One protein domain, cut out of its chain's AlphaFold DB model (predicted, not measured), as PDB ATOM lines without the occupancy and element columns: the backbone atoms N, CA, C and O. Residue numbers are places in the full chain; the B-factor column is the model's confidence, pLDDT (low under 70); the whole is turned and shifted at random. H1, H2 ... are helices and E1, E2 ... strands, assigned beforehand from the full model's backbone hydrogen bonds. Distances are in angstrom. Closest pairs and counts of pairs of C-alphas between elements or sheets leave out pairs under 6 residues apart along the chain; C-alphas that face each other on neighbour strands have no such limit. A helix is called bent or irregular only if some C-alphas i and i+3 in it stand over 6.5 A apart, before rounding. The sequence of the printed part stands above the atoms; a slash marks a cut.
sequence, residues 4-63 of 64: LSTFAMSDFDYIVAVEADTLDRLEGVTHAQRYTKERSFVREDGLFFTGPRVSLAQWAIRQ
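This is residues 4 to 63 of the 64 residues of an uncharacterized protein of Actinomyces sp. ICM58 (UniProt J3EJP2). Look for a loose, open frame: H1 makes one side, H2 turns the corner at its end, and the long stretch of residues 42 to 55 folds back past the other parts to H3 at the far end. Residues 54 to 63, H3 among them, stick out there, while residues 4 to 16 make a small loop that closes on itself where residues 4 to 5 meet E1. The printed part has 60 residues with one named strand and three named helices, in the order E1, H1, H2, H3; it is mostly helix by its named elements, which hold under half of the residues. The whole is loose, with a radius of gyration of the C-alphas of 14.6 A, and flat, spanning 42 by 31 by 16 A.

Begin at residues 4 to 5, which pair antiparallel with residues 14 to 15 of E1, the strand of residues 14 to 16. E1 pairs with no named strand. Go on to H1, residues 23 to 34, which is apart from E1. H2, residues 37 to 41, is close to H1 but not clearly touching: you will find 1 pair of C-alphas within 8 A, those of Gln 33 and Arg 39, 7.3 A apart. H3, residues 56 to 61, is apart from E1, H1 and H2, and E1 and H2 are apart too. In H1 and H3 each O i to N i+4 pair is within hydrogen-bond range; in H2 it is 0 of 1, beside 2 of 2 O i to N i+3 pairs.

Find C-alpha 14 at (113.924, 162.725, 176.497), where E1 begins; its three residues run 6.5 A to C-alpha 16. From C-alpha 23 at (102.009, 181.473, 175.312), H1 runs 16.4 A to C-alpha 34. H2 runs from Lys 37 to Phe 41, 8.3 A; it is neither bent nor irregular, but only just: C-alphas 37 and 40 are 6.2 A apart. H3 runs 8.8 A from Leu 56 to C-alpha 61 at (83.587, 167.489, 181.661).

The two C-alphas farthest apart are those of Lys 37 and Ile 61, 43.4 A. Residues 35 to 41, of which 37 to 41 belong to H2, and residues 54 to 63, of which 56 to 61 belong to H3, stand free; without them the body spans 33 by 23 by 14 A. The link from E1 to H1 is short, that from H1 to H2 is tight, and that from H2 to H3 is long, with 14 residues. The printed part has no cut. The mean pLDDT of the printed part is 92.0, and no printed residue is under 70.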
ATOM      1  N   LEU A   4     112.834 164.883 181.700       89.06
ATOM      2  CA  LEU A   4     112.749 163.466 182.024       89.06
ATOM      3  C   LEU A   4     113.536 162.679 180.979       89.06
ATOM      4  O   LEU A   4     113.258 162.796 179.788       89.06
ATOM      5  N   SER A   5     114.499 161.876 181.430       93.19
ATOM      6  CA  SER A   5     115.097 160.847 180.580       93.19
ATOM      7  C   SER A   5     114.117 159.686 180.444       93.19
ATOM      8  O   SER A   5     113.600 159.188 181.447       93.19
ATOM      9  N   THR A   6     113.862 159.276 179.209       94.06
ATOM     10  CA  THR A   6     112.945 158.188 178.840       94.06
ATOM     11  C   THR A   6     113.634 157.116 178.005       94.06
ATOM     12  O   THR A   6     112.967 156.305 177.359       94.06
ATOM     13  N   PHE A   7     114.969 157.079 178.040       91.44
ATOM     14  CA  PHE A   7     115.768 156.066 177.361       91.44
ATOM     15  C   PHE A   7     115.270 154.653 177.700       91.44
ATOM     16  O   PHE A   7     115.096 154.309 178.871       91.44
ATOM     17  N   ALA A   8     115.039 153.843 176.665       93.69
ATOM     18  CA  ALA A   8     114.467 152.494 176.743       93.69
ATOM     19  C   ALA A   8     113.014 152.391 177.271       93.69
ATOM     20  O   ALA A   8     112.526 151.280 177.478       93.69
ATOM     21  N   MET A   9     112.305 153.509 177.464       94.44
ATOM     22  CA  MET A   9     110.898 153.548 177.906       94.44
ATOM     23  C   MET A   9     109.950 154.181 176.876       94.44
ATOM     24  O   MET A   9     108.734 154.050 177.001       94.44
ATOM     25  N   SER A  10     110.491 154.889 175.887       90.50
ATOM     26  CA  SER A  10     109.754 155.585 174.832       90.50
ATOM     27  C   SER A  10     110.568 155.578 173.535       90.50
ATOM     28  O   SER A  10     111.752 155.243 173.547       90.50
ATOM     29  N   ASP A  11     109.941 155.989 172.434       92.00
ATOM     30  CA  ASP A  11     110.606 156.220 171.147       92.00
ATOM     31  C   ASP A  11     111.537 157.449 171.175       92.00
ATOM     32  O   ASP A  11     112.380 157.612 170.294       92.00
ATOM     33  N   PHE A  12     111.412 158.304 172.198       91.81
ATOM     34  CA  PHE A  12     112.291 159.447 172.438       91.81
ATOM     35  C   PHE A  12     113.150 159.239 173.690       91.81
ATOM     36  O   PHE A  12     112.672 158.757 174.719       91.81
ATOM     37  N   ASP A  13     114.405 159.686 173.634       93.06
ATOM     38  CA  ASP A  13     115.343 159.608 174.765       93.06
ATOM     39  C   ASP A  13     115.012 160.597 175.889       93.06
ATOM     40  O   ASP A  13     115.385 160.380 177.045       93.06
ATOM     41  N   TYR A  14     114.306 161.680 175.558       91.88
ATOM     42  CA  TYR A  14     113.924 162.725 176.497       91.88
ATOM     43  C   TYR A  14     112.512 163.229 176.230       91.88
ATOM     44  O   TYR A  14     112.110 163.424 175.083       91.88
ATOM     45  N   ILE A  15     111.808 163.547 177.315       91.94
ATOM     46  CA  ILE A  15     110.565 164.318 177.294       91.94
ATOM     47  C   ILE A  15     110.786 165.603 178.093       91.94
ATOM     48  O   ILE A  15     111.264 165.580 179.232       91.94
ATOM     49  N   VAL A  16     110.423 166.734 177.489       90.38
ATOM     50  CA  VAL A  16     110.577 168.065 178.084       90.38
ATOM     51  C   VAL A  16     109.200 168.642 178.383       90.38
ATOM     52  O   VAL A  16     108.369 168.775 177.489       90.38
ATOM     53  N   ALA A  17     108.973 169.014 179.644       91.62
ATOM     54  CA  ALA A  17     107.757 169.696 180.069       91.62
ATOM     55  C   ALA A  17     108.078 171.143 180.459       91.62
ATOM     56  O   ALA A  17     108.943 171.408 181.301       91.62
ATOM     57  N   VAL A  18     107.366 172.088 179.846       90.31
ATOM     58  CA  VAL A  18     107.492 173.521 180.124       90.31
ATOM     59  C   VAL A  18     106.114 174.073 180.458       90.31
ATOM     60  O   VAL A  18     105.149 173.820 179.746       90.31
ATOM     61  N   GLU A  19     106.038 174.844 181.539       92.31
ATOM     62  CA  GLU A  19     104.840 175.586 181.922       92.31
ATOM     63  C   GLU A  19     105.167 177.079 181.956       92.31
ATOM     64  O   GLU A  19     106.246 177.485 182.400       92.31
ATOM     65  N   ALA A  20     104.229 177.892 181.480       93.62
ATOM     66  CA  ALA A  20     104.289 179.343 181.545       93.62
ATOM     67  C   ALA A  20     102.870 179.912 181.654       93.62
ATOM     68  O   ALA A  20     101.915 179.299 181.178       93.62
ATOM     69  N   ASP A  21     102.747 181.097 182.254       93.75
ATOM     70  CA  ASP A  21     101.456 181.780 182.422       93.75
ATOM     71  C   ASP A  21     100.877 182.279 181.089       93.75
ATOM     72  O   ASP A  21      99.670 182.484 180.966       93.75
ATOM     73  N   THR A  22     101.737 182.475 180.085       93.12
ATOM     74  CA  THR A  22     101.372 182.981 178.764       93.12
ATOM     75  C   THR A  22     102.097 182.228 177.648       93.12
ATOM     76  O   THR A  22     103.187 181.678 177.835       93.12
ATOM     77  N   LEU A  23     101.479 182.198 176.465       91.81
ATOM     78  CA  LEU A  23     102.009 181.473 175.312       91.81
ATOM     79  C   LEU A  23     103.272 182.131 174.737       91.81
ATOM     80  O   LEU A  23     104.169 181.417 174.304       91.81
ATOM     81  N   ASP A  24     103.382 183.460 174.779       94.31
ATOM     82  CA  ASP A  24     104.590 184.188 174.364       94.31
ATOM     83  C   ASP A  24     105.801 183.824 175.235       94.31
ATOM     84  O   ASP A  24     106.909 183.649 174.736       94.31
ATOM     85  N   ARG A  25     105.587 183.615 176.538       93.25
ATOM     86  CA  ARG A  25     106.650 183.193 177.448       93.25
ATOM     87  C   ARG A  25     107.045 181.735 177.223       93.25
ATOM     88  O   ARG A  25     108.228 181.412 177.327       93.25
ATOM     89  N   LEU A  26     106.076 180.868 176.915       92.62
ATOM     90  CA  LEU A  26     106.341 179.484 176.513       92.62
ATOM     91  C   LEU A  26     107.182 179.443 175.228       92.62
ATOM     92  O   LEU A  26     108.200 178.757 175.186       92.62
ATOM     93  N   GLU A  27     106.783 180.220 174.218       92.25
ATOM     94  CA  GLU A  27     107.502 180.354 172.949       92.25
ATOM     95  C   GLU A  27     108.922 180.869 173.170       92.25
ATOM     96  O   GLU A  27     109.862 180.217 172.725       92.25
ATOM     97  N   GLY A  28     109.105 181.939 173.949       94.12
ATOM     98  CA  GLY A  28     110.428 182.507 174.207       94.12
ATOM     99  C   GLY A  28     111.394 181.515 174.861       94.12
ATOM    100  O   GLY A  28     112.586 181.495 174.543       94.12
ATOM    101  N   VAL A  29     110.889 180.637 175.734       91.44
ATOM    102  CA  VAL A  29     111.672 179.536 176.313       91.44
ATOM    103  C   VAL A  29     112.087 178.525 175.246       91.44
ATOM    104  O   VAL A  29     113.267 178.180 175.156       91.44
ATOM    105  N   THR A  30     111.133 178.029 174.456       89.44
ATOM    106  CA  THR A  30     111.405 177.025 173.419       89.44
ATOM    107  C   THR A  30     112.321 177.592 172.333       89.44
ATOM    108  O   THR A  30     113.246 176.911 171.887       89.44
ATOM    109  N   HIS A  31     112.139 178.863 171.977       91.56
ATOM    110  CA  HIS A  31     113.009 179.614 171.084       91.56
ATOM    111  C   HIS A  31     114.434 179.665 171.638       91.56
ATOM    112  O   HIS A  31     115.367 179.241 170.963       91.56
ATOM    113  N   ALA A  32     114.626 180.108 172.886       92.69
ATOM    114  CA  ALA A  32     115.954 180.172 173.497       92.69
ATOM    115  C   ALA A  32     116.676 178.812 173.484       92.69
ATOM    116  O   ALA A  32     117.862 178.762 173.166       92.69
ATOM    117  N   GLN A  33     115.962 177.709 173.746       89.75
ATOM    118  CA  GLN A  33     116.520 176.350 173.677       89.75
ATOM    119  C   GLN A  33     116.910 175.924 172.254       89.75
ATOM    120  O   GLN A  33     117.862 175.167 172.067       89.75
ATOM    121  N   ARG A  34     116.203 176.414 171.232       89.62
ATOM    122  CA  ARG A  34     116.487 176.071 169.834       89.62
ATOM    123  C   ARG A  34     117.806 176.660 169.333       89.62
ATOM    124  O   ARG A  34     118.420 176.077 168.444       89.62
ATOM    125  N   TYR A  35     118.234 177.785 169.898       93.25
ATOM    126  CA  TYR A  35     119.431 178.512 169.466       93.25
ATOM    127  C   TYR A  35     120.637 178.318 170.392       93.25
ATOM    128  O   TYR A  35     121.599 179.084 170.319       93.25
ATOM    129  N   THR A  36     120.628 177.294 171.249       92.75
ATOM    130  CA  THR A  36     121.815 176.934 172.033       92.75
ATOM    131  C   THR A  36     122.764 176.039 171.238       92.75
ATOM    132  O   THR A  36     122.384 175.396 170.255       92.75
ATOM    133  N   LYS A  37     124.023 175.958 171.682       93.06
ATOM    134  CA  LYS A  37     125.018 175.053 171.091       93.06
ATOM    135  C   LYS A  37     124.589 173.594 171.236       93.06
ATOM    136  O   LYS A  37     124.822 172.786 170.345       93.06
ATOM    137  N   GLU A  38     123.947 173.263 172.348       92.12
ATOM    138  CA  GLU A  38     123.539 171.906 172.696       92.12
ATOM    139  C   GLU A  38     122.506 171.343 171.713       92.12
ATOM    140  O   GLU A  38     122.409 170.124 171.560       92.12
ATOM    141  N   ARG A  39     121.791 172.207 170.975       90.38
ATOM    142  CA  ARG A  39     120.830 171.786 169.950       90.38
ATOM    143  C   ARG A  39     121.451 170.895 168.870       90.38
ATOM    144  O   ARG A  39     120.721 170.104 168.269       90.38
ATOM    145  N   SER A  40     122.766 170.974 168.646       92.62
ATOM    146  CA  SER A  40     123.485 170.098 167.709       92.62
ATOM    147  C   SER A  40     123.567 168.638 168.165       92.62
ATOM    148  O   SER A  40     123.845 167.770 167.344       92.62
ATOM    149  N   PHE A  41     123.350 168.355 169.452       92.38
ATOM    150  CA  PHE A  41     123.309 166.988 169.985       92.38
ATOM    151  C   PHE A  41     121.907 166.363 169.907       92.38
ATOM    152  O   PHE A  41     121.744 165.185 170.209       92.38
ATOM    153  N   VAL A  42     120.894 167.128 169.487       92.06
ATOM    154  CA  VAL A  42     119.515 166.651 169.339       92.06
ATOM    155  C   VAL A  42     119.305 166.151 167.911       92.06
ATOM    156  O   VAL A  42     119.227 166.946 166.970       92.06
ATOM    157  N   ARG A  43     119.201 164.826 167.765       91.25
ATOM    158  CA  ARG A  43     118.993 164.153 166.475       91.25
ATOM    159  C   ARG A  43     117.606 164.423 165.891       91.25
ATOM    160  O   ARG A  43     117.499 164.750 164.714       91.25
ATOM    161  N   GLU A  44     116.566 164.290 166.705       91.00
ATOM    162  CA  GLU A  44     115.172 164.478 166.308       91.00
ATOM    163  C   GLU A  44     114.427 165.267 167.385       91.00
ATOM    164  O   GLU A  44     114.712 165.144 168.572       91.00
ATOM    165  N   ASP A  45     113.523 166.131 166.937       86.31
ATOM    166  CA  ASP A  45     112.756 167.064 167.759       86.31
ATOM    167  C   ASP A  45     111.449 167.324 167.014       86.31
ATOM    168  O   ASP A  45     111.367 168.193 166.139       86.31
ATOM    169  N   GLY A  46     110.473 166.458 167.259       76.19
ATOM    170  CA  GLY A  46     109.223 166.443 166.525       76.19
ATOM    171  C   GLY A  46     108.158 165.808 167.385       76.19
ATOM    172  O   GLY A  46     108.127 164.592 167.466       76.19
ATOM    173  N   LEU A  47     107.377 166.657 168.063       81.06
ATOM    174  CA  LEU A  47     106.046 166.460 168.661       81.06
ATOM    175  C   LEU A  47     105.868 167.547 169.738       81.06
ATOM    176  O   LEU A  47     106.371 167.432 170.853       81.06
ATOM    177  N   PHE A  48     105.174 168.635 169.390       86.19
ATOM    178  CA  PHE A  48     104.916 169.750 170.302       86.19
ATOM    179  C   PHE A  48     103.433 169.794 170.662       86.19
ATOM    180  O   PHE A  48     102.584 170.092 169.822       86.19
ATOM    181  N   PHE A  49     103.130 169.495 171.921       89.75
ATOM    182  CA  PHE A  49     101.776 169.539 172.459       89.75
ATOM    183  C   PHE A  49     101.644 170.721 173.409       89.75
ATOM    184  O   PHE A  49     102.486 170.926 174.282       89.75
ATOM    185  N   THR A  50     100.566 171.487 173.260       91.50
ATOM    186  CA  THR A  50     100.244 172.590 174.169       91.50
ATOM    187  C   THR A  50      98.792 172.534 174.589       91.50
ATOM    188  O   THR A  50      97.943 171.948 173.919       91.50
ATOM    189  N   GLY A  51      98.510 173.163 175.722       92.19
ATOM    190  CA  GLY A  51      97.160 173.314 176.221       92.19
ATOM    191  C   GLY A  51      97.137 174.112 177.517       92.19
ATOM    192  O   GLY A  51      98.169 174.275 178.171       92.19
ATOM    193  N   PRO A  52      95.960 174.624 177.900       92.81
ATOM    194  CA  PRO A  52      95.791 175.260 179.193       92.81
ATOM    195  C   PRO A  52      95.896 174.218 180.310       92.81
ATOM    196  O   PRO A  52      95.421 173.088 180.169       92.81
ATOM    197  N   ARG A  53      96.433 174.622 181.465       92.50
ATOM    198  CA  ARG A  53      96.335 173.812 182.683       92.50
ATOM    199  C   ARG A  53      94.864 173.669 183.073       92.50
ATOM    200  O   ARG A  53      94.136 174.655 183.164       92.50
ATOM    201  N   VAL A  54      94.429 172.438 183.312       95.06
ATOM    202  CA  VAL A  54      93.055 172.114 183.712       95.06
ATOM    203  C   VAL A  54      93.065 171.223 184.942       95.06
ATOM    204  O   VAL A  54      93.942 170.375 185.103       95.06
ATOM    205  N   SER A  55      92.085 171.407 185.822       97.00
ATOM    206  CA  SER A  55      91.825 170.441 186.891       97.00
ATOM    207  C   SER A  55      91.231 169.151 186.322       97.00
ATOM    208  O   SER A  55      90.612 169.155 185.256       97.00
ATOM    209  N   LEU A  56      91.353 168.052 187.071       95.81
ATOM    210  CA  LEU A  56      90.793 166.758 186.677       95.81
ATOM    211  C   LEU A  56      89.275 166.829 186.429       95.81
ATOM    212  O   LEU A  56      88.788 166.278 185.447       95.81
ATOM    213  N   ALA A  57      88.533 167.562 187.268       97.31
ATOM    214  CA  ALA A  57      87.090 167.748 187.104       97.31
ATOM    215  C   ALA A  57      86.745 168.503 185.809       97.31
ATOM    216  O   ALA A  57      85.855 168.094 185.067       97.31
ATOM    217  N   GLN A  58      87.478 169.580 185.499       97.25
ATOM    218  CA  GLN A  58      87.295 170.325 184.247       97.25
ATOM    219  C   GLN A  58      87.640 169.477 183.023       97.25
ATOM    220  O   GLN A  58      86.966 169.584 182.005       97.25
ATOM    221  N   TRP A  59      88.691 168.659 183.109       95.69
ATOM    222  CA  TRP A  59      89.074 167.744 182.039       95.69
ATOM    223  C   TRP A  59      87.999 166.680 181.789       95.69
ATOM    224  O   TRP A  59      87.649 166.453 180.632       95.69
ATOM    225  N   ALA A  60      87.432 166.095 182.852       96.31
ATOM    226  CA  ALA A  60      86.391 165.069 182.760       96.31
ATOM    227  C   ALA A  60      85.128 165.586 182.055       96.31
ATOM    228  O   ALA A  60      84.567 164.894 181.216       96.31
ATOM    229  N   ILE A  61      84.729 166.833 182.327       97.12
ATOM    230  CA  ILE A  61      83.587 167.489 181.661       97.12
ATOM    231  C   ILE A  61      83.829 167.694 180.153       97.12
ATOM    232  O   ILE A  61      82.874 167.796 179.389       97.12
ATOM    233  N   ARG A  62      85.090 167.784 179.710       94.38
ATOM    234  CA  ARG A  62      85.461 168.035 178.305       94.38
ATOM    235  C   ARG A  62      85.616 166.761 177.470       94.38
ATOM    236  O   ARG A  62      85.899 166.887 176.280       94.38
ATOM    237  N   GLN A  63      85.524 165.574 178.073       92.50
ATOM    238  CA  GLN A  63      85.653 164.321 177.327       92.50
ATOM    239  C   GLN A  63      84.395 164.066 176.477       92.50
ATOM    240  O   GLN A  63      83.305 164.437 176.919       92.50
TER     241      GLN A  63